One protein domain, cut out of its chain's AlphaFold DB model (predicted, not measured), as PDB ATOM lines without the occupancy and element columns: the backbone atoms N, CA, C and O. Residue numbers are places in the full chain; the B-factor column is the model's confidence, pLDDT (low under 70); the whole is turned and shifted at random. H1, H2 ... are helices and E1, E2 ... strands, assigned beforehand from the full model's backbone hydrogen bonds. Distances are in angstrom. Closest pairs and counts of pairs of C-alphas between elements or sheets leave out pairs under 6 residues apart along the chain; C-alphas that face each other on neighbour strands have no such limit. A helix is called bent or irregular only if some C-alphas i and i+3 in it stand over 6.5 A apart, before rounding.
ATOM      1  N   LYS A   4     -48.598  63.843  12.293       88.56
ATOM      2  CA  LYS A   4     -47.475  63.490  11.410       88.56
ATOM      3  C   LYS A   4     -47.704  62.171  10.660       88.56
ATOM      4  O   LYS A   4     -47.433  62.090   9.468       88.56
ATOM      5  N   ILE A   5     -48.267  61.162  11.330       89.81
ATOM      6  CA  ILE A   5     -48.525  59.838  10.734       89.81
ATOM      7  C   ILE A   5     -49.654  59.931   9.699       89.81
ATOM      8  O   ILE A   5     -49.552  59.353   8.622       89.81
ATOM      9  N   ARG A   6     -50.713  60.703   9.985       90.38
ATOM     10  CA  ARG A   6     -51.813  60.924   9.029       90.38
ATOM     11  C   ARG A   6     -51.338  61.638   7.763       90.38
ATOM     12  O   ARG A   6     -51.694  61.212   6.669       90.38
ATOM     13  N   GLY A   7     -50.498  62.665   7.910       91.50
ATOM     14  CA  GLY A   7     -49.891  63.360   6.771       91.50
ATOM     15  C   GLY A   7     -49.065  62.422   5.886       91.50
ATOM     16  O   GLY A   7     -49.231  62.427   4.669       91.50
ATOM     17  N   LEU A   8     -48.250  61.555   6.499       90.50
ATOM     18  CA  LEU A   8     -47.439  60.573   5.778       90.50
ATOM     19  C   LEU A   8     -48.294  59.555   5.004       90.50
ATOM     20  O   LEU A   8     -48.008  59.278   3.844       90.50
ATOM     21  N   VAL A   9     -49.365  59.025   5.604       89.62
ATOM     22  CA  VAL A   9     -50.251  58.045   4.944       89.62
ATOM     23  C   VAL A   9     -50.976  58.657   3.743       89.62
ATOM     24  O   VAL A   9     -51.053  58.032   2.686       89.62
ATOM     25  N   THR A  10     -51.492  59.881   3.876       91.25
ATOM     26  CA  THR A  10     -52.163  60.574   2.766       91.25
ATOM     27  C   THR A  10     -51.182  60.901   1.641       91.25
ATOM     28  O   THR A  10     -51.521  60.733   0.468       91.25
ATOM     29  N   TRP A  11     -49.952  61.302   1.979       93.31
ATOM     30  CA  TRP A  11     -48.882  61.497   1.001       93.31
ATOM     31  C   TRP A  11     -48.556  60.189   0.267       93.31
ATOM     32  O   TRP A  11     -48.615  60.147  -0.959       93.31
ATOM     33  N   LEU A  12     -48.327  59.092   0.997       89.38
ATOM     34  CA  LEU A  12     -48.039  57.782   0.403       89.38
ATOM     35  C   LEU A  12     -49.162  57.315  -0.524       89.38
ATOM     36  O   LEU A  12     -48.877  56.873  -1.629       89.38
ATOM     37  N   ARG A  13     -50.432  57.470  -0.134       90.75
ATOM     38  CA  ARG A  13     -51.575  57.140  -1.001       90.75
ATOM     39  C   ARG A  13     -51.591  57.957  -2.291       90.75
ATOM     40  O   ARG A  13     -51.865  57.395  -3.346       90.75
ATOM     41  N   ARG A  14     -51.275  59.255  -2.219       94.44
ATOM     42  CA  ARG A  14     -51.234  60.144  -3.390       94.44
ATOM     43  C   ARG A  14     -50.152  59.736  -4.391       94.44
ATOM     44  O   ARG A  14     -50.373  59.859  -5.590       94.44
ATOM     45  N   TYR A  15     -49.008  59.253  -3.909       94.50
ATOM     46  CA  TYR A  15     -47.862  58.901  -4.755       94.50
ATOM     47  C   TYR A  15     -47.677  57.398  -4.972       94.50
ATOM     48  O   TYR A  15     -46.768  57.003  -5.698       94.50
ATOM     49  N   TRP A  16     -48.541  56.555  -4.402       89.69
ATOM     50  CA  TRP A  16     -48.410  55.100  -4.460       89.69
ATOM     51  C   TRP A  16     -48.269  54.577  -5.892       89.69
ATOM     52  O   TRP A  16     -47.344  53.825  -6.177       89.69
ATOM     53  N   GLY A  17     -49.123  55.035  -6.815       91.38
ATOM     54  CA  GLY A  17     -49.061  54.622  -8.221       91.38
ATOM     55  C   GLY A  17     -47.734  54.981  -8.900       91.38
ATOM     56  O   GLY A  17     -47.168  54.157  -9.612       91.38
ATOM     57  N   LEU A  18     -47.194  56.174  -8.625       92.62
ATOM     58  CA  LEU A  18     -45.899  56.608  -9.158       92.62
ATOM     59  C   LEU A  18     -44.745  55.790  -8.567       92.62
ATOM     60  O   LEU A  18     -43.847  55.386  -9.297       92.62
ATOM     61  N   ILE A  19     -44.780  55.521  -7.259       88.69
ATOM     62  CA  ILE A  19     -43.773  54.697  -6.578       88.69
ATOM     63  C   ILE A  19     -43.768  53.285  -7.167       88.69
ATOM     64  O   ILE A  19     -42.705  52.772  -7.510       88.69
ATOM     65  N   VAL A  20     -44.945  52.675  -7.339       89.12
ATOM     66  CA  VAL A  20     -45.078  51.351  -7.960       89.12
ATOM     67  C   VAL A  20     -44.523  51.367  -9.384       89.12
ATOM     68  O   VAL A  20     -43.701  50.516  -9.714       89.12
ATOM     69  N   LEU A  21     -44.893  52.353 -10.206       90.25
ATOM     70  CA  LEU A  21     -44.382  52.477 -11.573       90.25
ATOM     71  C   LEU A  21     -42.853  52.617 -11.611       90.25
ATOM     72  O   LEU A  21     -42.203  51.933 -12.394       90.25
ATOM     73  N   LEU A  22     -42.271  53.456 -10.752       89.38
ATOM     74  CA  LEU A  22     -40.818  53.634 -10.667       89.38
ATOM     75  C   LEU A  22     -40.105  52.341 -10.260       89.38
ATOM     76  O   LEU A  22     -39.076  52.002 -10.842       89.38
ATOM     77  N   VAL A  23     -40.658  51.596  -9.298       86.06
ATOM     78  CA  VAL A  23     -40.115  50.290  -8.899       86.06
ATOM     79  C   VAL A  23     -40.170  49.309 -10.064       86.06
ATOM     80  O   VAL A  23     -39.180  48.624 -10.313       86.06
ATOM     81  N   LEU A  24     -41.284  49.262 -10.801       85.62
ATOM     82  CA  LEU A  24     -41.403  48.416 -11.986       85.62
ATOM     83  C   LEU A  24     -40.370  48.822 -13.043       85.62
ATOM     84  O   LEU A  24     -39.571  47.982 -13.439       85.62
ATOM     85  N   LEU A  25     -40.294  50.097 -13.430       86.38
ATOM     86  CA  LEU A  25     -39.304  50.577 -14.402       86.38
ATOM     87  C   LEU A  25     -37.870  50.208 -13.999       86.38
ATOM     88  O   LEU A  25     -37.116  49.699 -14.823       86.38
ATOM     89  N   LEU A  26     -37.511  50.380 -12.724       83.50
ATOM     90  CA  LEU A  26     -36.192  50.005 -12.215       83.50
ATOM     91  C   LEU A  26     -35.946  48.490 -12.292       83.50
ATOM     92  O   LEU A  26     -34.839  48.056 -12.606       83.50
ATOM     93  N   ARG A  27     -36.968  47.674 -12.013       79.00
ATOM     94  CA  ARG A  27     -36.882  46.208 -12.092       79.00
ATOM     95  C   ARG A  27     -36.823  45.693 -13.529       79.00
ATOM     96  O   ARG A  27     -36.181  44.675 -13.764       79.00
ATOM     97  N   PHE A  28     -37.459  46.393 -14.463       80.75
ATOM     98  CA  PHE A  28     -37.489  46.042 -15.882       80.75
ATOM     99  C   PHE A  28     -36.326  46.642 -16.684       80.75
ATOM    100  O   PHE A  28     -36.023  46.139 -17.760       80.75
ATOM    101  N   PHE A  29     -35.620  47.655 -16.171       81.62
ATOM    102  CA  PHE A  29     -34.495  48.294 -16.865       81.62
ATOM    103  C   PHE A  29     -33.422  47.322 -17.405       81.62
ATOM    104  O   PHE A  29     -33.004  47.501 -18.549       81.62
ATOM    105  N   PRO A  30     -33.007  46.255 -16.687       75.56
ATOM    106  CA  PRO A  30     -32.060  45.281 -17.235       75.56
ATOM    107  C   PRO A  30     -32.549  44.604 -18.526       75.56
ATOM    108  O   PRO A  30     -31.734  44.272 -19.379       75.56
ATOM    109  N   PHE A  31     -33.865  44.452 -18.714       73.56
ATOM    110  CA  PHE A  31     -34.429  43.917 -19.959       73.56
ATOM    111  C   PHE A  31     -34.314  44.889 -21.111       73.56
ATOM    112  O   PHE A  31     -34.135  44.446 -22.235       73.56
ATOM    113  N   VAL A  32     -34.385  46.196 -20.851       79.31
ATOM    114  CA  VAL A  32     -34.080  47.188 -21.886       79.31
ATOM    115  C   VAL A  32     -32.629  47.018 -22.319       79.31
ATOM    116  O   VAL A  32     -32.364  46.985 -23.512       79.31
ATOM    117  N   GLY A  33     -31.710  46.829 -21.367       76.31
ATOM    118  CA  GLY A  33     -30.310  46.514 -21.654       76.31
ATOM    119  C   GLY A  33     -30.168  45.300 -22.569       76.31
ATOM    120  O   GLY A  33     -29.599  45.439 -23.642       76.31
ATOM    121  N   ILE A  34     -30.765  44.166 -22.188       73.75
ATOM    122  CA  ILE A  34     -30.736  42.918 -22.968       73.75
ATOM    123  C   ILE A  34     -31.371  43.109 -24.354       73.75
ATOM    124  O   ILE A  34     -30.744  42.797 -25.355       73.75
ATOM    125  N   ALA A  35     -32.583  43.666 -24.424       75.81
ATOM    126  CA  ALA A  35     -33.339  43.816 -25.670       75.81
ATOM    127  C   ALA A  35     -32.732  44.842 -26.640       75.81
ATOM    128  O   ALA A  35     -33.024  44.807 -27.830       75.81
ATOM    129  N   THR A  36     -31.930  45.783 -26.139       79.31
ATOM    130  CA  THR A  36     -31.223  46.782 -26.962       79.31
ATOM    131  C   THR A  36     -29.736  46.476 -27.119       79.31
ATOM    132  O   THR A  36     -29.008  47.287 -27.697       79.31
ATOM    133  N   GLU A  37     -29.280  45.366 -26.538       80.50
ATOM    134  CA  GLU A  37     -27.876  44.984 -26.387       80.50
ATOM    135  C   GLU A  37     -26.971  46.086 -25.811       80.50
ATOM    136  O   GLU A  37     -25.755  46.094 -26.012       80.50
ATOM    137  N   TRP A  38     -27.530  47.055 -25.078       81.94
ATOM    138  CA  TRP A  38     -26.740  48.160 -24.532       81.94
ATOM    139  C   TRP A  38     -25.633  47.621 -23.622       81.94
ATOM    140  O   TRP A  38     -24.481  48.033 -23.728       81.94
ATOM    141  N   ASN A  39     -25.945  46.633 -22.789       79.56
ATOM    142  CA  ASN A  39     -24.986  45.967 -21.907       79.56
ATOM    143  C   ASN A  39     -23.832  45.256 -22.641       79.56
ATOM    144  O   ASN A  39     -22.837  44.932 -22.001       79.56
ATOM    145  N   LEU A  40     -23.940  45.043 -23.956       84.69
ATOM    146  CA  LEU A  40     -22.906  44.419 -24.784       84.69
ATOM    147  C   LEU A  40     -22.108  45.439 -25.610       84.69
ATOM    148  O   LEU A  40     -21.117  45.084 -26.249       84.69
ATOM    149  N   ARG A  41     -22.491  46.723 -25.593       84.81
ATOM    150  CA  ARG A  41     -21.776  47.765 -26.340       84.81
ATOM    151  C   ARG A  41     -20.336  47.889 -25.852       84.81
ATOM    152  O   ARG A  41     -20.086  48.141 -24.677       84.81
ATOM    153  N   GLY A  42     -19.398  47.772 -26.788       84.06
ATOM    154  CA  GLY A  42     -17.962  47.815 -26.508       84.06
ATOM    155  C   GLY A  42     -17.325  46.446 -26.259       84.06
ATOM    156  O   GLY A  42     -16.128  46.404 -25.979       84.06
ATOM    157  N   ALA A  43     -18.082  45.349 -26.392       84.38
ATOM    158  CA  ALA A  43     -17.522  44.004 -26.370       84.38
ATOM    159  C   ALA A  43     -16.491  43.825 -27.490       84.38
ATOM    160  O   ALA A  43     -16.734  44.171 -28.648       84.38
ATOM    161  N   ILE A  44     -15.351  43.226 -27.159       88.31
ATOM    162  CA  ILE A  44     -14.404  42.734 -28.160       88.31
ATOM    163  C   ILE A  44     -14.920  41.373 -28.637       88.31
ATOM    164  O   ILE A  44     -15.090  40.480 -27.816       88.31
ATOM    165  N   VAL A  45     -15.173  41.221 -29.939       85.00
ATOM    166  CA  VAL A  45     -15.915  40.069 -30.494       85.00
ATOM    167  C   VAL A  45     -15.144  39.222 -31.521       85.00
ATOM    168  O   VAL A  45     -15.572  38.134 -31.871       85.00
ATOM    169  N   HIS A  46     -13.991  39.678 -32.010       79.88
ATOM    170  CA  HIS A  46     -13.257  39.008 -33.103       79.88
ATOM    171  C   HIS A  46     -11.869  38.525 -32.687       79.88
ATOM    172  O   HIS A  46     -10.924  38.565 -33.473       79.88
ATOM    173  N   LYS A  47     -11.707  38.174 -31.412       85.75
ATOM    174  CA  LYS A  47     -10.447  37.668 -30.878       85.75
ATOM    175  C   LYS A  47     -10.733  36.612 -29.832       85.75
ATOM    176  O   LYS A  47     -11.591  36.816 -28.975       85.75
ATOM    177  N   LEU A  48      -9.963  35.531 -29.875       93.12
ATOM    178  CA  LEU A  48      -9.835  34.647 -28.726       93.12
ATOM    179  C   LEU A  48      -9.334  35.447 -27.514       93.12
ATOM    180  O   LEU A  48      -8.578  36.414 -27.687       93.12
ATOM    181  N   PRO A  49      -9.747  35.070 -26.295       91.88
ATOM    182  CA  PRO A  49      -9.295  35.758 -25.104       91.88
ATOM    183  C   PRO A  49      -7.781  35.654 -24.949       91.88
ATOM    184  O   PRO A  49      -7.191  34.576 -25.013       91.88
ATOM    185  N   GLU A  50      -7.149  36.802 -24.724       94.94
ATOM    186  CA  GLU A  50      -5.760  36.852 -24.280       94.94
ATOM    187  C   GLU A  50      -5.655  36.197 -22.894       94.94
ATOM    188  O   GLU A  50      -6.606  36.236 -22.112       94.94
ATOM    189  N   ALA A  51      -4.486  35.647 -22.548       95.94
ATOM    190  CA  ALA A  51      -4.280  34.963 -21.267       95.94
ATOM    191  C   ALA A  51      -4.655  35.825 -20.044       95.94
ATOM    192  O   ALA A  51      -5.078  35.294 -19.025       95.94
ATOM    193  N   SER A  52      -4.554  37.153 -20.153       96.31
ATOM    194  CA  SER A  52      -4.946  38.092 -19.097       96.31
ATOM    195  C   SER A  52      -6.457  38.227 -18.882       96.31
ATOM    196  O   SER A  52      -6.846  38.913 -17.953       96.31
ATOM    197  N   PHE A  53      -7.307  37.687 -19.759       96.69
ATOM    198  CA  PHE A  53      -8.761  37.630 -19.548       96.69
ATOM    199  C   PHE A  53      -9.210  36.311 -18.919       96.69
ATOM    200  O   PHE A  53     -10.365  36.206 -18.500       96.69
ATOM    201  N   LEU A  54      -8.334  35.303 -18.890       97.81
ATOM    202  CA  LEU A  54      -8.667  33.989 -18.364       97.81
ATOM    203  C   LEU A  54      -8.725  34.062 -16.833       97.81
ATOM    204  O   LEU A  54      -7.750  34.490 -16.212       97.81
ATOM    205  N   PRO A  55      -9.843  33.656 -16.210       97.62
ATOM    206  CA  PRO A  55      -9.936  33.648 -14.761       97.62
ATOM    207  C   PRO A  55      -8.941  32.644 -14.162       97.62
ATOM    208  O   PRO A  55      -8.607  31.638 -14.796       97.62
ATOM    209  N   PRO A  56      -8.484  32.860 -12.919       97.75
ATOM    210  CA  PRO A  56      -7.609  31.904 -12.260       97.75
ATOM    211  C   PRO A  56      -8.355  30.584 -11.953       97.75
ATOM    212  O   PRO A  56      -9.551  30.613 -11.645       97.75
ATOM    213  N   PRO A  57      -7.661  29.425 -11.949       97.38
ATOM    214  CA  PRO A  57      -8.241  28.100 -11.676       97.38
ATOM    215  C   PRO A  57      -8.495  27.868 -10.175       97.38
ATOM    216  O   PRO A  57      -8.117  26.849  -9.600       97.38
ATOM    217  N   VAL A  58      -9.081  28.851  -9.497       96.81
ATOM    218  CA  VAL A  58      -9.392  28.817  -8.063       96.81
ATOM    219  C   VAL A  58     -10.851  29.173  -7.841       96.81
ATOM    220  O   VAL A  58     -11.500  29.743  -8.719       96.81
ATOM    221  N   ALA A  59     -11.377  28.853  -6.659       96.50
ATOM    222  CA  ALA A  59     -12.763  29.151  -6.329       96.50
ATOM    223  C   ALA A  59     -13.063  30.656  -6.514       96.50
ATOM    224  O   ALA A  59     -12.343  31.489  -5.955       96.50
ATOM    225  N   PRO A  60     -14.119  31.021  -7.262       97.06
ATOM    226  CA  PRO A  60     -14.588  32.400  -7.322       97.06
ATOM    227  C   PRO A  60     -15.099  32.845  -5.946       97.06
ATOM    228  O   PRO A  60     -15.711  32.071  -5.206       97.06
ATOM    229  N   VAL A  61     -14.910  34.121  -5.618       96.50
ATOM    230  CA  VAL A  61     -15.421  34.722  -4.372       96.50
ATOM    231  C   VAL A  61     -16.909  35.049  -4.431       96.50
ATOM    232  O   VAL A  61     -17.544  35.314  -3.412       96.50
ATOM    233  N   GLU A  62     -17.480  35.055  -5.631       96.00
ATOM    234  CA  GLU A  62     -18.904  35.256  -5.847       96.00
ATOM    235  C   GLU A  62     -19.367  34.387  -7.014       96.00
ATOM    236  O   GLU A  62     -18.812  34.460  -8.108       96.00
ATOM    237  N   VAL A  63     -20.418  33.602  -6.778       96.50
ATOM    238  CA  VAL A  63     -21.143  32.855  -7.808       96.50
ATOM    239  C   VAL A  63     -22.608  33.234  -7.716       96.50
ATOM    240  O   VAL A  63     -23.167  33.308  -6.618       96.50
ATOM    241  N   ARG A  64     -23.242  33.490  -8.859       95.94
ATOM    242  CA  ARG A  64     -24.684  33.733  -8.931       95.94
ATOM    243  C   ARG A  64     -25.296  32.993 -10.098       95.94
ATOM    244  O   ARG A  64     -24.735  32.983 -11.189       95.94
ATOM    245  N   SER A  65     -26.481  32.460  -9.862       95.12
ATOM    246  CA  SER A  65     -27.354  31.953 -10.904       95.12
ATOM    247  C   SER A  65     -28.131  33.092 -11.568       95.12
ATOM    248  O   SER A  65     -28.505  34.112 -10.960       95.12
ATOM    249  N   GLY A  66     -28.364  32.889 -12.853       94.00
ATOM    250  CA  GLY A  66     -29.220  33.679 -13.706       94.00
ATOM    251  C   GLY A  66     -30.683  33.595 -13.308       94.00
ATOM    252  O   GLY A  66     -31.091  32.905 -12.367       94.00
ATOM    253  N   ARG A  67     -31.493  34.345 -14.045       92.31
ATOM    254  CA  ARG A  67     -32.951  34.312 -13.932       92.31
ATOM    255  C   ARG A  67     -33.549  33.415 -15.002       92.31
ATOM    256  O   ARG A  67     -32.918  33.157 -16.025       92.31
ATOM    257  N   ALA A  68     -34.783  32.991 -14.766       91.44
ATOM    258  CA  ALA A  68     -35.554  32.213 -15.724       91.44
ATOM    259  C   ALA A  68     -35.587  32.879 -17.116       91.44
ATOM    260  O   ALA A  68     -35.668  34.106 -17.234       91.44
ATOM    261  N   HIS A  69     -35.512  32.061 -18.169       86.88
ATOM    262  CA  HIS A  69     -35.431  32.539 -19.548       86.88
ATOM    263  C   HIS A  69     -36.759  33.192 -19.985       86.88
ATOM    264  O   HIS A  69     -37.815  32.565 -19.846       86.88
ATOM    265  N   PRO A  70     -36.746  34.399 -20.581       82.81
ATOM    266  CA  PRO A  70     -37.971  35.105 -20.969       82.81
ATOM    267  C   PRO A  70     -38.799  34.364 -22.026       82.81
ATOM    268  O   PRO A  70     -40.023  34.406 -21.979       82.81
ATOM    269  N   GLY A  71     -38.142  33.666 -22.957       80.81
ATOM    270  CA  GLY A  71     -38.803  32.931 -24.042       80.81
ATOM    271  C   GLY A  71     -39.365  31.551 -23.677       80.81
ATOM    272  O   GLY A  71     -40.219  31.055 -24.402       80.81
ATOM    273  N   PHE A  72     -38.919  30.931 -22.576       83.88
ATOM    274  CA  PHE A  72     -39.288  29.541 -22.244       83.88
ATOM    275  C   PHE A  72     -39.994  29.403 -20.895       83.88
ATOM    276  O   PHE A  72     -40.746  28.455 -20.699       83.88
ATOM    277  N   ASP A  73     -39.783  30.346 -19.975       89.00
ATOM    278  CA  ASP A  73     -40.320  30.270 -18.617       89.00
ATOM    279  C   ASP A  73     -40.787  31.650 -18.124       89.00
ATOM    280  O   ASP A  73     -40.425  32.143 -17.051       89.00
ATOM    281  N   ALA A  74     -41.593  32.315 -18.959       88.31
ATOM    282  CA  ALA A  74     -42.115  33.652 -18.685       88.31
ATOM    283  C   ALA A  74     -42.865  33.760 -17.337       88.31
ATOM    284  O   ALA A  74     -42.615  34.732 -16.616       88.31
ATOM    285  N   PRO A  75     -43.733  32.804 -16.930       92.12
ATOM    286  CA  PRO A  75     -44.412  32.881 -15.637       92.12
ATOM    287  C   PRO A  75     -43.434  32.880 -14.460       92.12
ATOM    288  O   PRO A  75     -43.565  33.705 -13.549       92.12
ATOM    289  N   ARG A  76     -42.418  32.005 -14.489       93.25
ATOM    290  CA  ARG A  76     -41.381  31.983 -13.457       93.25
ATOM    291  C   ARG A  76     -40.567  33.261 -13.484       93.25
ATOM    292  O   ARG A  76     -40.350  33.835 -12.425       93.25
ATOM    293  N   LEU A  77     -40.166  33.748 -14.658       89.94
ATOM    294  CA  LEU A  77     -39.409  34.991 -14.758       89.94
ATOM    295  C   LEU A  77     -40.170  36.165 -14.130       89.94
ATOM    296  O   LEU A  77     -39.588  36.915 -13.347       89.94
ATOM    297  N   ILE A  78     -41.468  36.305 -14.409       88.50
ATOM    298  CA  ILE A  78     -42.310  37.340 -13.791       88.50
ATOM    299  C   ILE A  78     -42.307  37.192 -12.266       88.50
ATOM    300  O   ILE A  78     -42.094  38.176 -11.554       88.50
ATOM    301  N   ALA A  79     -42.480  35.975 -11.747       91.69
ATOM    302  CA  ALA A  79     -42.424  35.724 -10.310       91.69
ATOM    303  C   ALA A  79     -41.049  36.091  -9.719       91.69
ATOM    304  O   ALA A  79     -40.969  36.797  -8.712       91.69
ATOM    305  N   GLU A  80     -39.957  35.694 -10.372       91.12
ATOM    306  CA  GLU A  80     -38.602  36.043  -9.949       91.12
ATOM    307  C   GLU A  80     -38.392  37.563  -9.955       91.12
ATOM    308  O   GLU A  80     -37.751  38.108  -9.053       91.12
ATOM    309  N   LEU A  81     -38.928  38.285 -10.940       86.94
ATOM    310  CA  LEU A  81     -38.834  39.746 -11.023       86.94
ATOM    311  C   LEU A  81     -39.604  40.459  -9.929       86.94
ATOM    312  O   LEU A  81     -39.126  41.473  -9.421       86.94
ATOM    313  N   LEU A  82     -40.768  39.948  -9.547       87.25
ATOM    314  CA  LEU A  82     -41.605  40.568  -8.527       87.25
ATOM    315  C   LEU A  82     -41.140  40.227  -7.109       87.25
ATOM    316  O   LEU A  82     -41.181  41.094  -6.230       87.25
ATOM    317  N   PHE A  83     -40.638  39.015  -6.887       90.81
ATOM    318  CA  PHE A  83     -40.487  38.490  -5.531       90.81
ATOM    319  C   PHE A  83     -39.052  38.144  -5.135       90.81
ATOM    320  O   PHE A  83     -38.758  38.139  -3.941       90.81
ATOM    321  N   LEU A  84     -38.133  37.918  -6.082       91.00
ATOM    322  CA  LEU A  84     -36.751  37.584  -5.737       91.00
ATOM    323  C   LEU A  84     -35.835  38.814  -5.738       91.00
ATOM    324  O   LEU A  84     -35.793  39.560  -6.725       91.00
ATOM    325  N   PRO A  85     -35.024  39.003  -4.678       91.88
ATOM    326  CA  PRO A  85     -33.996  40.031  -4.661       91.88
ATOM    327  C   PRO A  85     -33.038  39.908  -5.854       91.88
ATOM    328  O   PRO A  85     -32.486  38.841  -6.134       91.88
ATOM    329  N   THR A  86     -32.814  41.026  -6.544       91.31
ATOM    330  CA  THR A  86     -31.944  41.104  -7.726       91.31
ATOM    331  C   THR A  86     -30.554  41.603  -7.352       91.31
ATOM    332  O   THR A  86     -30.405  42.559  -6.582       91.31
ATOM    333  N   ALA A  87     -29.525  40.984  -7.919       93.00
ATOM    334  CA  ALA A  87     -28.191  41.562  -8.016       93.00
ATOM    335  C   ALA A  87     -27.940  41.940  -9.479       93.00
ATOM    336  O   ALA A  87     -28.177  41.122 -10.363       93.00
ATOM    337  N   ILE A  88     -27.484  43.166  -9.734       92.75
ATOM    338  CA  ILE A  88     -27.044  43.577 -11.071       92.75
ATOM    339  C   ILE A  88     -25.524  43.439 -11.131       92.75
ATOM    340  O   ILE A  88     -24.828  43.922 -10.231       92.75
ATOM    341  N   ARG A  89     -25.011  42.757 -12.154       94.19
ATOM    342  CA  ARG A  89     -23.575  42.586 -12.414       94.19
ATOM    343  C   ARG A  89     -23.325  42.798 -13.896       94.19
ATOM    344  O   ARG A  89     -23.976  42.160 -14.712       94.19
ATOM    345  N   GLN A  90     -22.439  43.737 -14.226       93.50
ATOM    346  CA  GLN A  90     -22.113  44.113 -15.608       93.50
ATOM    347  C   GLN A  90     -23.345  44.368 -16.499       93.50
ATOM    348  O   GLN A  90     -23.370  44.019 -17.670       93.50
ATOM    349  N   GLY A  91     -24.409  44.945 -15.930       89.88
ATOM    350  CA  GLY A  91     -25.664  45.202 -16.649       89.88
ATOM    351  C   GLY A  91     -26.638  44.018 -16.730       89.88
ATOM    352  O   GLY A  91     -27.768  44.215 -17.165       89.88
ATOM    353  N   HIS A  92     -26.269  42.828 -16.249       91.56
ATOM    354  CA  HIS A  92     -27.126  41.637 -16.228       91.56
ATOM    355  C   HIS A  92     -27.750  41.399 -14.846       91.56
ATOM    356  O   HIS A  92     -27.170  41.739 -13.810       91.56
ATOM    357  N   ALA A  93     -28.953  40.817 -14.829       91.62
ATOM    358  CA  ALA A  93     -29.723  40.566 -13.616       91.62
ATOM    359  C   ALA A  93     -29.593  39.113 -13.140       91.62
ATOM    360  O   ALA A  93     -30.004  38.185 -13.826       91.62
ATOM    361  N   PHE A  94     -29.127  38.944 -11.905       93.94
ATOM    362  CA  PHE A  94     -28.954  37.655 -11.240       93.94
ATOM    363  C   PHE A  94     -29.805  37.574  -9.976       93.94
ATOM    364  O   PHE A  94     -30.292  38.588  -9.445       93.94
ATOM    365  N   LYS A  95     -29.975  36.363  -9.452       94.31
ATOM    366  CA  LYS A  95     -30.577  36.164  -8.133       94.31
ATOM    367  C   LYS A  95     -29.570  36.556  -7.046       94.31
ATOM    368  O   LYS A  95     -28.379  36.249  -7.120       94.31
ATOM    369  N   ARG A  96     -30.025  37.294  -6.027       92.94
ATOM    370  CA  ARG A  96     -29.128  37.772  -4.959       92.94
ATOM    371  C   ARG A  96     -28.786  36.686  -3.930       92.94
ATOM    372  O   ARG A  96     -27.663  36.667  -3.438       92.94
ATOM    373  N   ASN A  97     -29.755  35.831  -3.613       87.69
ATOM    374  CA  ASN A  97     -29.712  34.917  -2.468       87.69
ATOM    375  C   ASN A  97     -29.974  33.450  -2.878       87.69
ATOM    376  O   ASN A  97     -30.501  32.688  -2.077       87.69
ATOM    377  N   ASP A  98     -29.703  33.079  -4.132       83.69
ATOM    378  CA  ASP A  98     -29.822  31.681  -4.583       83.69
ATOM    379  C   ASP A  98     -28.623  30.887  -4.033       83.69
ATOM    380  O   ASP A  98     -27.526  31.467  -4.000       83.69
ATOM    381  N   PRO A  99     -28.782  29.632  -3.562       69.81
ATOM    382  CA  PRO A  99     -27.640  28.753  -3.360       69.81
ATOM    383  C   PRO A  99     -26.693  28.828  -4.560       69.81
ATOM    384  O   PRO A  99     -27.043  28.528  -5.700       69.81
ATOM    385  N   ALA A 100     -25.475  29.284  -4.279       76.62
ATOM    386  CA  ALA A 100     -24.376  29.208  -5.219       76.62
ATOM    387  C   ALA A 100     -24.126  27.742  -5.605       76.62
ATOM    388  O   ALA A 100     -24.529  26.821  -4.887       76.62
ATOM    389  N   LEU A 101     -23.411  27.533  -6.713       91.19
ATOM    390  CA  LEU A 101     -22.805  26.237  -7.017       91.19
ATOM    391  C   LEU A 101     -22.126  25.669  -5.766       91.19
ATOM    392  O   LEU A 101     -21.562  26.419  -4.961       91.19
ATOM    393  N   SER A 102     -22.152  24.343  -5.615       92.50
ATOM    394  CA  SER A 102     -21.361  23.706  -4.562       92.50
ATOM    395  C   SER A 102     -19.896  24.155  -4.688       92.50
ATOM    396  O   SER A 102     -19.430  24.385  -5.808       92.50
ATOM    397  N   PRO A 103     -19.135  24.277  -3.586       91.81
ATOM    398  CA  PRO A 103     -17.740  24.712  -3.669       91.81
ATOM    399  C   PRO A 103     -16.906  23.887  -4.663       91.81
ATOM    400  O   PRO A 103     -16.103  24.445  -5.404       91.81
ATOM    401  N   GLY A 104     -17.151  22.572  -4.740       94.19
ATOM    402  CA  GLY A 104     -16.507  21.689  -5.717       94.19
ATOM    403  C   GLY A 104     -16.889  22.009  -7.164       94.19
ATOM    404  O   GLY A 104     -16.005  22.106  -8.011       94.19
ATOM    405  N   ALA A 105     -18.175  22.243  -7.445       95.44
ATOM    406  CA  ALA A 105     -18.635  22.639  -8.777       95.44
ATOM    407  C   ALA A 105     -18.101  24.023  -9.181       95.44
ATOM    408  O   ALA A 105     -17.690  24.217 -10.320       95.44
ATOM    409  N   ALA A 106     -18.038  24.971  -8.242       95.00
ATOM    410  CA  ALA A 106     -17.477  26.295  -8.487       95.00
ATOM    411  C   ALA A 106     -15.985  26.228  -8.863       95.00
ATOM    412  O   ALA A 106     -15.567  26.899  -9.804       95.00
ATOM    413  N   VAL A 107     -15.197  25.393  -8.173       96.19
ATOM    414  CA  VAL A 107     -13.783  25.154  -8.515       96.19
ATOM    415  C   VAL A 107     -13.653  24.439  -9.857       96.19
ATOM    416  O   VAL A 107     -12.861  24.866 -10.687       96.19
ATOM    417  N   ALA A 108     -14.439  23.388 -10.106       96.62
ATOM    418  CA  ALA A 108     -14.396  22.664 -11.377       96.62
ATOM    419  C   ALA A 108     -14.722  23.578 -12.568       96.62
ATOM    420  O   ALA A 108     -14.027  23.546 -13.584       96.62
ATOM    421  N   LEU A 109     -15.734  24.439 -12.419       96.50
ATOM    422  CA  LEU A 109     -16.098  25.423 -13.432       96.50
ATOM    423  C   LEU A 109     -14.998  26.477 -13.614       96.50
ATOM    424  O   LEU A 109     -14.664  26.803 -14.746       96.50
ATOM    425  N   ALA A 110     -14.393  26.971 -12.531       97.19
ATOM    426  CA  ALA A 110     -13.265  27.902 -12.608       97.19
ATOM    427  C   ALA A 110     -12.063  27.299 -13.348       97.19
ATOM    428  O   ALA A 110     -11.491  27.947 -14.219       97.19
ATOM    429  N   THR A 111     -11.718  26.044 -13.051       97.69
ATOM    430  CA  THR A 111     -10.649  25.318 -13.746       97.69
ATOM    431  C   THR A 111     -10.945  25.191 -15.235       97.69
ATOM    432  O   THR A 111     -10.084  25.514 -16.047       97.69
ATOM    433  N   LEU A 112     -12.167  24.796 -15.609       97.38
ATOM    434  CA  LEU A 112     -12.576  24.730 -17.014       97.38
ATOM    435  C   LEU A 112     -12.448  26.098 -17.703       97.38
ATOM    436  O   LEU A 112     -11.896  26.195 -18.793       97.38
ATOM    437  N   LEU A 113     -12.921  27.168 -17.062       97.56
ATOM    438  CA  LEU A 113     -12.864  28.524 -17.615       97.56
ATOM    439  C   LEU A 113     -11.440  29.101 -17.664       97.56
ATOM    440  O   LEU A 113     -11.185  30.023 -18.431       97.56
ATOM    441  N   SER A 114     -10.498  28.583 -16.882       97.81
ATOM    442  CA  SER A 114      -9.094  29.008 -16.967       97.81
ATOM    443  C   SER A 114      -8.369  28.461 -18.206       97.81
ATOM    444  O   SER A 114      -7.307  28.966 -18.568       97.81
ATOM    445  N   ASP A 115      -8.931  27.441 -18.861       97.69
ATOM    446  CA  ASP A 115      -8.348  26.821 -20.047       97.69
ATOM    447  C   ASP A 115      -8.683  27.643 -21.309       97.69
ATOM    448  O   ASP A 115      -9.863  27.787 -21.643       97.69
ATOM    449  N   PRO A 116      -7.690  28.160 -22.061       97.06
ATOM    450  CA  PRO A 116      -7.951  28.841 -23.330       97.06
ATOM    451  C   PRO A 116      -8.693  27.963 -24.355       97.06
ATOM    452  O   PRO A 116      -9.420  28.499 -25.190       97.06
ATOM    453  N   GLY A 117      -8.564  26.632 -24.285       96.44
ATOM    454  CA  GLY A 117      -9.281  25.679 -25.142       96.44
ATOM    455  C   GLY A 117     -10.795  25.624 -24.902       96.44
ATOM    456  O   GLY A 117     -11.534  25.064 -25.714       96.44
ATOM    457  N   THR A 118     -11.284  26.244 -23.825       96.75
ATOM    458  CA  THR A 118     -12.718  26.382 -23.536       96.75
ATOM    459  C   THR A 118     -13.415  27.371 -24.466       96.75
ATOM    460  O   THR A 118     -14.637  27.315 -24.593       96.75
ATOM    461  N   TYR A 119     -12.666  28.235 -25.151       97.06
ATOM    462  CA  TYR A 119     -13.209  29.363 -25.898       97.06
ATOM    463  C   TYR A 119     -13.043  29.204 -27.411       97.06
ATOM    464  O   TYR A 119     -12.068  28.634 -27.900       97.06
ATOM    465  N   SER A 120     -13.980  29.772 -28.161       96.25
ATOM    466  CA  SER A 120     -13.879  30.015 -29.599       96.25
ATOM    467  C   SER A 120     -14.266  31.452 -29.935       96.25
ATOM    468  O   SER A 120     -14.851  32.169 -29.123       96.25
ATOM    469  N   GLU A 121     -13.914  31.897 -31.139       95.69
ATOM    470  CA  GLU A 121     -14.341  33.207 -31.633       95.69
ATOM    471  C   GLU A 121     -15.868  33.308 -31.655       95.69
ATOM    472  O   GLU A 121     -16.548  32.314 -31.907       95.69
ATOM    473  N   TRP A 122     -16.390  34.506 -31.386       94.19
ATOM    474  CA  TRP A 122     -17.824  34.762 -31.432       94.19
ATOM    475  C   TRP A 122     -18.331  34.673 -32.872       94.19
ATOM    476  O   TRP A 122     -17.865  35.404 -33.753       94.19
ATOM    477  N   LEU A 123     -19.295  33.786 -33.105       91.19
ATOM    478  CA  LEU A 123     -19.835  33.490 -34.433       91.19
ATOM    479  C   LEU A 123     -21.020  34.380 -34.834       91.19
ATOM    480  O   LEU A 123     -21.548  34.236 -35.938       91.19
ATOM    481  N   GLY A 124     -21.413  35.319 -33.973       88.25
ATOM    482  CA  GLY A 124     -22.516  36.248 -34.204       88.25
ATOM    483  C   GLY A 124     -23.682  36.033 -33.243       88.25
ATOM    484  O   GLY A 124     -23.572  35.337 -32.238       88.25
ATOM    485  N   GLU A 125     -24.803  36.690 -33.527       83.06
ATOM    486  CA  GLU A 125     -25.983  36.631 -32.664       83.06
ATOM    487  C   GLU A 125     -26.586  35.220 -32.609       83.06
ATOM    488  O   GLU A 125     -26.918  34.616 -33.632       83.06
ATOM    489  N   SER A 126     -26.767  34.720 -31.387       79.31
ATOM    490  CA  SER A 126     -27.385  33.425 -31.120       79.31
ATOM    491  C   SER A 126     -28.907  33.515 -30.912       79.31
ATOM    492  O   SER A 126     -29.489  34.587 -30.733       79.31
ATOM    493  N   ALA A 127     -29.573  32.355 -30.876       77.94
ATOM    494  CA  ALA A 127     -31.036  32.211 -30.842       77.94
ATOM    495  C   ALA A 127     -31.756  32.864 -29.638       77.94
ATOM    496  O   ALA A 127     -32.979  32.989 -29.655       77.94
ATOM    497  N   CYS A 128     -31.029  33.292 -28.603       74.56
ATOM    498  CA  CYS A 128     -31.588  33.908 -27.399       74.56
ATOM    499  C   CYS A 128     -32.088  35.352 -27.637       74.56
ATOM    500  O   CYS A 128     -32.681  35.938 -26.730       74.56
ATOM    501  N   GLY A 129     -31.881  35.929 -28.834       68.81
ATOM    502  CA  GLY A 129     -32.294  37.302 -29.163       68.81
ATOM    503  C   GLY A 129     -31.518  38.364 -28.374       68.81
ATOM    504  O   GLY A 129     -32.073  39.402 -28.020       68.81
ATOM    505  N   GLY A 130     -30.271  38.038 -28.023       81.06
ATOM    506  CA  GLY A 130     -29.386  38.783 -27.131       81.06
ATOM    507  C   GLY A 130     -28.606  37.832 -26.213       81.06
ATOM    508  O   GLY A 130     -28.635  36.615 -26.390       81.06
ATOM    509  N   PHE A 131     -27.931  38.375 -25.196       88.88
ATOM    510  CA  PHE A 131     -27.179  37.578 -24.218       88.88
ATOM    511  C   PHE A 131     -28.023  37.279 -22.964       88.88
ATOM    512  O   PHE A 131     -28.324  38.183 -22.172       88.88
ATOM    513  N   HIS A 132     -28.370  36.006 -22.741       90.56
ATOM    514  CA  HIS A 132     -29.087  35.553 -21.540       90.56
ATOM    515  C   HIS A 132     -28.109  35.007 -20.492       90.56
ATOM    516  O   HIS A 132     -27.468  33.986 -20.684       90.56
ATOM    517  N   ALA A 133     -27.959  35.717 -19.375       93.88
ATOM    518  CA  ALA A 133     -26.984  35.356 -18.354       93.88
ATOM    519  C   ALA A 133     -27.511  34.256 -17.419       93.88
ATOM    520  O   ALA A 133     -28.349  34.536 -16.559       93.88
ATOM    521  N   ASP A 134     -26.967  33.047 -17.550       94.25
ATOM    522  CA  ASP A 134     -27.279  31.874 -16.725       94.25
ATOM    523  C   ASP A 134     -26.365  31.751 -15.504       94.25
ATOM    524  O   ASP A 134     -26.815  31.344 -14.433       94.25
ATOM    525  N   TRP A 135     -25.098  32.159 -15.623       96.31
ATOM    526  CA  TRP A 135     -24.147  32.143 -14.509       96.31
ATOM    527  C   TRP A 135     -23.288  33.393 -14.473       96.31
ATOM    528  O   TRP A 135     -22.916  33.935 -15.510       96.31
ATOM    529  N   TYR A 136     -22.946  33.823 -13.262       97.19
ATOM    530  CA  TYR A 136     -21.947  34.850 -12.992       97.19
ATOM    531  C   TYR A 136     -20.926  34.334 -11.993       97.19
ATOM    532  O   TYR A 136     -21.305  33.840 -10.931       97.19
ATOM    533  N   LEU A 137     -19.649  34.501 -12.318       97.69
ATOM    534  CA  LEU A 137     -18.516  34.173 -11.466       97.69
ATOM    535  C   LEU A 137     -17.619  35.408 -11.337       97.69
ATOM    536  O   LEU A 137     -17.401  36.112 -12.323       97.69
ATOM    537  N   ARG A 138     -17.094  35.680 -10.139       97.62
ATOM    538  CA  ARG A 138     -16.144  36.778  -9.888       97.62
ATOM    539  C   ARG A 138     -15.013  36.329  -8.971       97.62
ATOM    540  O   ARG A 138     -15.261  35.624  -7.995       97.62
ATOM    541  N   TRP A 139     -13.810  36.824  -9.238       98.12
ATOM    542  CA  TRP A 139     -12.604  36.615  -8.436       98.12
ATOM    543  C   TRP A 139     -12.141  37.915  -7.758       98.12
ATOM    544  O   TRP A 139     -12.649  39.007  -8.042       98.12
ATOM    545  N   ASP A 140     -11.209  37.794  -6.812       97.69
ATOM    546  CA  ASP A 140     -10.678  38.932  -6.047       97.69
ATOM    547  C   ASP A 140      -9.750  39.836  -6.862       97.69
ATOM    548  O   ASP A 140      -9.678  41.035  -6.609       97.69
ATOM    549  N   ASP A 141      -9.084  39.286  -7.874       97.19
ATOM    550  CA  ASP A 141      -8.192  40.023  -8.776       97.19
ATOM    551  C   ASP A 141      -8.940  40.846  -9.844       97.19
ATOM    552  O   ASP A 141      -8.323  41.494 -10.693       97.19
ATOM    553  N   GLY A 142     -10.273  40.846  -9.789       97.56
ATOM    554  CA  GLY A 142     -11.139  41.616 -10.671       97.56
ATOM    555  C   GLY A 142     -11.620  40.868 -11.911       97.56
ATOM    556  O   GLY A 142     -12.426  41.441 -12.648       97.56
ATOM    557  N   HIS A 143     -11.205  39.614 -12.136       98.38
ATOM    558  CA  HIS A 143     -11.813  38.798 -13.187       98.38
ATOM    559  C   HIS A 143     -13.295  38.562 -12.896       98.38
ATOM    560  O   HIS A 143     -13.710  38.345 -11.750       98.38
ATOM    561  N   ALA A 144     -14.100  38.562 -13.953       98.25
ATOM    562  CA  ALA A 144     -15.459  38.061 -13.886       98.25
ATOM    563  C   ALA A 144     -15.858  37.375 -15.190       98.25
ATOM    564  O   ALA A 144     -15.434  37.778 -16.269       98.25
ATOM    565  N   VAL A 145     -16.714  36.366 -15.078       97.88
ATOM    566  CA  VAL A 145     -17.241  35.611 -16.212       97.88
ATOM    567  C   VAL A 145     -18.759  35.588 -16.132       97.88
ATOM    568  O   VAL A 145     -19.319  35.347 -15.060       97.88
ATOM    569  N   ILE A 146     -19.424  35.840 -17.258       97.25
ATOM    570  CA  ILE A 146     -20.854  35.586 -17.426       97.25
ATOM    571  C   ILE A 146     -21.034  34.519 -18.497       97.25
ATOM    572  O   ILE A 146     -20.448  34.632 -19.567       97.25
ATOM    573  N   ILE A 147     -21.852  33.510 -18.214       96.19
ATOM    574  CA  ILE A 147     -22.104  32.378 -19.109       96.19
ATOM    575  C   ILE A 147     -23.576  32.383 -19.515       96.19
ATOM    576  O   ILE A 147     -24.443  32.537 -18.652       96.19
ATOM    577  N   CYS A 148     -23.839  32.189 -20.803       94.25
ATOM    578  CA  CYS A 148     -25.131  31.799 -21.348       94.25
ATOM    579  C   CYS A 148     -25.058  30.325 -21.760       94.25
ATOM    580  O   CYS A 148     -24.373  29.982 -22.721       94.25
ATOM    581  N   GLU A 149     -25.741  29.435 -21.047       92.38
ATOM    582  CA  GLU A 149     -25.755  28.000 -21.347       92.38
ATOM    583  C   GLU A 149     -26.549  27.704 -22.624       92.38
ATOM    584  O   GLU A 149     -26.141  26.868 -23.428       92.38
ATOM    585  N   GLY A 150     -27.666  28.409 -22.834       89.31
ATOM    586  CA  GLY A 150     -28.538  28.182 -23.990       89.31
ATOM    587  C   GLY A 150     -27.870  28.539 -25.319       89.31
ATOM    588  O   GLY A 150     -27.934  27.769 -26.278       89.31
ATOM    589  N   CYS A 151     -27.199  29.688 -25.355       91.06
ATOM    590  CA  CYS A 151     -26.524  30.195 -26.546       91.06
ATOM    591  C   CYS A 151     -25.022  29.898 -26.588       91.06
ATOM    592  O   CYS A 151     -24.392  30.171 -27.599       91.06
ATOM    593  N   GLN A 152     -24.470  29.293 -25.530       92.88
ATOM    594  CA  GLN A 152     -23.046  28.950 -25.404       92.88
ATOM    595  C   GLN A 152     -22.109  30.155 -25.484       92.88
ATOM    596  O   GLN A 152     -20.933  30.017 -25.810       92.88
ATOM    597  N   GLU A 153     -22.621  31.335 -25.164       94.44
ATOM    598  CA  GLU A 153     -21.853  32.567 -25.191       94.44
ATOM    599  C   GLU A 153     -21.225  32.819 -23.819       94.44
ATOM    600  O   GLU A 153     -21.827  32.561 -22.769       94.44
ATOM    601  N   ILE A 154     -20.025  33.386 -23.819       96.38
ATOM    602  CA  ILE A 154     -19.317  33.830 -22.625       96.38
ATOM    603  C   ILE A 154     -18.945  35.304 -22.761       96.38
ATOM    604  O   ILE A 154     -18.474  35.759 -23.803       96.38
ATOM    605  N   LEU A 155     -19.111  36.042 -21.662       96.75
ATOM    606  CA  LEU A 155     -18.527  37.364 -21.468       96.75
ATOM    607  C   LEU A 155     -17.419  37.281 -20.419       96.75
ATOM    608  O   LEU A 155     -17.681  36.967 -19.257       96.75
ATOM    609  N   LEU A 156     -16.191  37.592 -20.825       97.56
ATOM    610  CA  LEU A 156     -15.014  37.658 -19.959       97.56
ATOM    611  C   LEU A 156     -14.714  39.116 -19.633       97.56
ATOM    612  O   LEU A 156     -14.529  39.913 -20.548       97.56
ATOM    613  N   TYR A 157     -14.625  39.466 -18.355       97.50
ATOM    614  CA  TYR A 157     -14.341  40.820 -17.881       97.50
ATOM    615  C   TYR A 157     -13.010  40.862 -17.141       97.50
ATOM    616  O   TYR A 157     -12.793  40.085 -16.211       97.50
ATOM    617  N   TYR A 158     -12.165  41.831 -17.494       97.44
ATOM    618  CA  TYR A 158     -10.944  42.150 -16.759       97.44
ATOM    619  C   TYR A 158     -10.532  43.606 -17.010       97.44
ATOM    620  O   TYR A 158     -10.628  44.097 -18.134       97.44
ATOM    621  N   GLN A 159     -10.100  44.323 -15.965       95.12
ATOM    622  CA  GLN A 159      -9.621  45.717 -16.051       95.12
ATOM    623  C   GLN A 159     -10.542  46.665 -16.859       95.12
ATOM    624  O   GLN A 159     -10.088  47.401 -17.733       95.12
ATOM    625  N   ASN A 160     -11.854  46.647 -16.585       92.19
ATOM    626  CA  ASN A 160     -12.886  47.438 -17.290       92.19
ATOM    627  C   ASN A 160     -13.017  47.167 -18.798       92.19
ATOM    628  O   ASN A 160     -13.701  47.907 -19.506       92.19
ATOM    629  N   ARG A 161     -12.391  46.107 -19.299       95.06
ATOM    630  CA  ARG A 161     -12.579  45.598 -20.653       95.06
ATOM    631  C   ARG A 161     -13.379  44.314 -20.585       95.06
ATOM    632  O   ARG A 161     -13.390  43.635 -19.556       95.06
ATOM    633  N   PHE A 162     -14.017  43.971 -21.695       96.00
ATOM    634  CA  PHE A 162     -14.658  42.678 -21.814       96.00
ATOM    635  C   PHE A 162     -14.619  42.123 -23.230       96.00
ATOM    636  O   PHE A 162     -14.606  42.866 -24.216       96.00
ATOM    637  N   ILE A 163     -14.559  40.799 -23.296       95.69
ATOM    638  CA  ILE A 163     -14.553  40.008 -24.520       95.69
ATOM    639  C   ILE A 163     -15.838  39.194 -24.536       95.69
ATOM    640  O   ILE A 163     -16.216  38.620 -23.515       95.69
ATOM    641  N   ARG A 164     -16.494  39.159 -25.691       95.75
ATOM    642  CA  ARG A 164     -17.581  38.231 -25.988       95.75
ATOM    643  C   ARG A 164     -17.020  37.151 -26.901       95.75
ATOM    644  O   ARG A 164     -16.406  37.459 -27.919       95.75
ATOM    645  N   CYS A 165     -17.202  35.906 -26.504       96.06
ATOM    646  CA  CYS A 165     -16.710  34.729 -27.205       96.06
ATOM    647  C   CYS A 165     -17.707  33.585 -27.032       96.06
ATOM    648  O   CYS A 165     -18.578  33.651 -26.166       96.06
ATOM    649  N   ASP A 166     -17.544  32.530 -27.816       95.75
ATOM    650  CA  ASP A 166     -18.363  31.327 -27.690       95.75
ATOM    651  C   ASP A 166     -17.597  30.246 -26.924       95.75
ATOM    652  O   ASP A 166     -16.372  30.302 -26.774       95.75
ATOM    653  N   LEU A 167     -18.316  29.246 -26.427       95.25
ATOM    654  CA  LEU A 167     -17.713  28.002 -25.974       95.25
ATOM    655  C   LEU A 167     -17.171  27.222 -27.164       95.25
ATOM    656  O   LEU A 167     -17.834  27.076 -28.193       95.25
ATOM    657  N   SER A 168     -15.999  26.622 -26.984       94.69
ATOM    658  CA  SER A 168     -15.451  25.719 -27.982       94.69
ATOM    659  C   SER A 168     -16.391  24.534 -28.213       94.69
ATOM    660  O   SER A 168     -17.100  24.051 -27.321       94.69
ATOM    661  N   ARG A 169     -16.376  24.022 -29.448       88.56
ATOM    662  CA  ARG A 169     -17.256  22.925 -29.869       88.56
ATOM    663  C   ARG A 169     -17.105  21.676 -29.000       88.56
ATOM    664  O   ARG A 169     -18.076  20.945 -28.841       88.56
ATOM    665  N   GLU A 170     -15.905  21.413 -28.490       90.12
ATOM    666  CA  GLU A 170     -15.638  20.287 -27.594       90.12
ATOM    667  C   GLU A 170     -16.339  20.492 -26.249       90.12
ATOM    668  O   GLU A 170     -17.178  19.678 -25.864       90.12
ATOM    669  N   THR A 171     -16.075  21.623 -25.588       88.19
ATOM    670  CA  THR A 171     -16.681  21.964 -24.296       88.19
ATOM    671  C   THR A 171     -18.203  21.958 -24.362       88.19
ATOM    672  O   THR A 171     -18.861  21.454 -23.447       88.19
ATOM    673  N   TYR A 172     -18.759  22.463 -25.465       83.50
ATOM    674  CA  TYR A 172     -20.192  22.423 -25.710       83.50
ATOM    675  C   TYR A 172     -20.727  21.000 -25.913       83.50
ATOM    676  O   TYR A 172     -21.657  20.592 -25.216       83.50
ATOM    677  N   LYS A 173     -20.167  20.236 -26.862       82.25
ATOM    678  CA  LYS A 173     -20.667  18.892 -27.203       82.25
ATOM    679  C   LYS A 173     -20.635  17.942 -26.018       82.25
ATOM    680  O   LYS A 173     -21.536  17.123 -25.873       82.25
ATOM    681  N   GLU A 174     -19.604  18.055 -25.196       87.31
ATOM    682  CA  GLU A 174     -19.437  17.232 -24.003       87.31
ATOM    683  C   GLU A 174     -20.270  17.734 -22.821       87.31
ATOM    684  O   GLU A 174     -20.260  17.113 -21.762       87.31
ATOM    685  N   LYS A 175     -21.005  18.844 -22.991       87.12
ATOM    686  CA  LYS A 175     -21.860  19.439 -21.960       87.12
ATOM    687  C   LYS A 175     -21.107  19.648 -20.641       87.12
ATOM    688  O   LYS A 175     -21.688  19.513 -19.566       87.12
ATOM    689  N   LYS A 176     -19.810  19.993 -20.707       89.88
ATOM    690  CA  LYS A 176     -18.931  20.052 -19.522       89.88
ATOM    691  C   LYS A 176     -19.484  21.006 -18.461       89.88
ATOM    692  O   LYS A 176     -19.482  20.674 -17.283       89.88
ATOM    693  N   ILE A 177     -20.009  22.162 -18.875       90.44
ATOM    694  CA  ILE A 177     -20.608  23.134 -17.949       90.44
ATOM    695  C   ILE A 177     -21.872  22.567 -17.304       90.44
ATOM    696  O   ILE A 177     -21.958  22.557 -16.081       90.44
ATOM    697  N   GLU A 178     -22.813  22.048 -18.097       89.94
ATOM    698  CA  GLU A 178     -24.060  21.449 -17.598       89.94
ATOM    699  C   GLU A 178     -23.769  20.315 -16.602       89.94
ATOM    700  O   GLU A 178     -24.357  20.279 -15.523       89.94
ATOM    701  N   ALA A 179     -22.798  19.452 -16.915       89.00
ATOM    702  CA  ALA A 179     -22.337  18.369 -16.053       89.00
ATOM    703  C   ALA A 179     -21.790  18.857 -14.703       89.00
ATOM    704  O   ALA A 179     -21.992  18.206 -13.679       89.00
ATOM    705  N   ILE A 180     -21.104  20.002 -14.694       90.19
ATOM    706  CA  ILE A 180     -20.572  20.608 -13.471       90.19
ATOM    707  C   ILE A 180     -21.693  21.261 -12.653       90.19
ATOM    708  O   ILE A 180     -21.703  21.145 -11.427       90.19
ATOM    709  N   VAL A 181     -22.624  21.965 -13.308       90.44
ATOM    710  CA  VAL A 181     -23.641  22.770 -12.614       90.44
ATOM    711  C   VAL A 181     -24.883  21.980 -12.190       90.44
ATOM    712  O   VAL A 181     -25.590  22.423 -11.287       90.44
ATOM    713  N   ARG A 182     -25.150  20.830 -12.822       89.81
ATOM    714  CA  ARG A 182     -26.304  19.948 -12.568       89.81
ATOM    715  C   ARG A 182     -25.862  18.474 -12.578       89.81
ATOM    716  O   ARG A 182     -26.211  17.732 -13.496       89.81
TER     717      ARG A 182
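Overview. This is residues 4 to 182 of the 187 residues of an uncharacterized protein of Luteolibacter luteus (UniProt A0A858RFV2). A rounded body is built round a twisted five-stranded sheet, E1 E4 E5 E6 E7, with the small hairpin E2 and E3 crossed over part of it as a sandwich; a long bent helix, H1, runs away from the body, and its residues 4 to 22 stick out like a handle. H3, with H5 packed on it, is beside the strands of the large sheet, while H2 is near H1b at the base of the handle. The 179 printed residues hold five named helices and seven strands in the order H1 E1 H2 E2 E3 H3 E4 E5 E6 E7 H4 H5, a mixed class, and both sheets are antiparallel. The whole is only just compact, close to loose, with a radius of gyration of the C-alphas of 18.6 A and spans of 64 by 33 by 32 A.

Along the chain. H1, residues 4 to 35, begins at C-alpha 4, (-47.475, 63.490, 11.410). By its hydrogen bonds it was assigned as one helix, but it is bent: C-alphas 14 and 17 are 7.7 A apart. Its arms are H1a, residues 4 to 14, 15.6 A, and H1b, residues 17 to 35, 25.9 A, which is irregular, with C-alphas 27 and 30 7.1 A apart. Then come E1, 62 to 65, H2, 74 to 83, E2, 86 to 89, E3, 92 to 95, and H3, 103 to 114, 16.4 A. E4, 135 to 138, E5, 144 to 148, E6, 153 to 158, 16.8 A, and E7, 161 to 167, 19.1 A, are followed by H4, 169 to 173, and H5, 176 to 181, ending at C-alpha 181, (-23.641, 22.770, -12.614).

Arrangement. E4 to E7 form a meander, each strand the antiparallel neighbour of the one before, with N 137 and O 145 at 2.9 A, N 146 and O 155 at 2.9 A, and N 156 and O 163 at 2.9 A. E1 is an edge strand beside E4, with N 64 and O 136 at 2.9 A. In the hairpin E2 and E3, N 87 and O 94 are 2.9 A apart. The two sheets' strands stand at 73 degrees; the closest C-alphas of E1 and E3, Ser 65 and Phe 94, are 5.9 A apart. H3 is on the large sheet at a height of 8.0 A, over none of its strands. With residues 105 to 109 alone it touches H5, Ala 105 and Ile 180 being closest, their C-alphas 5.5 A apart, at a shallow tilt of 28 degrees, opposite ways. H4 and H5 are close but not clearly touching, the closest C-alphas, of Thr 171 and Ile 177, 7.6 A apart. H1b and H2 are also close but not clearly touching, the closest C-alphas, of Arg 27 and Leu 81, 6.8 A apart. Every O i to N i+4 pair is within hydrogen-bond range in H1a, H2, H3, H4 and H5; in H1b 13 of 15 are.

Size, cuts and confidence. The C-alphas farthest apart, of Lys 4 and Glu 170, are 66.3 A apart. The printed part has no cut; the links H1 to E1 and H3 to E4 are long. Residues 99 and 129 have pLDDT under 70.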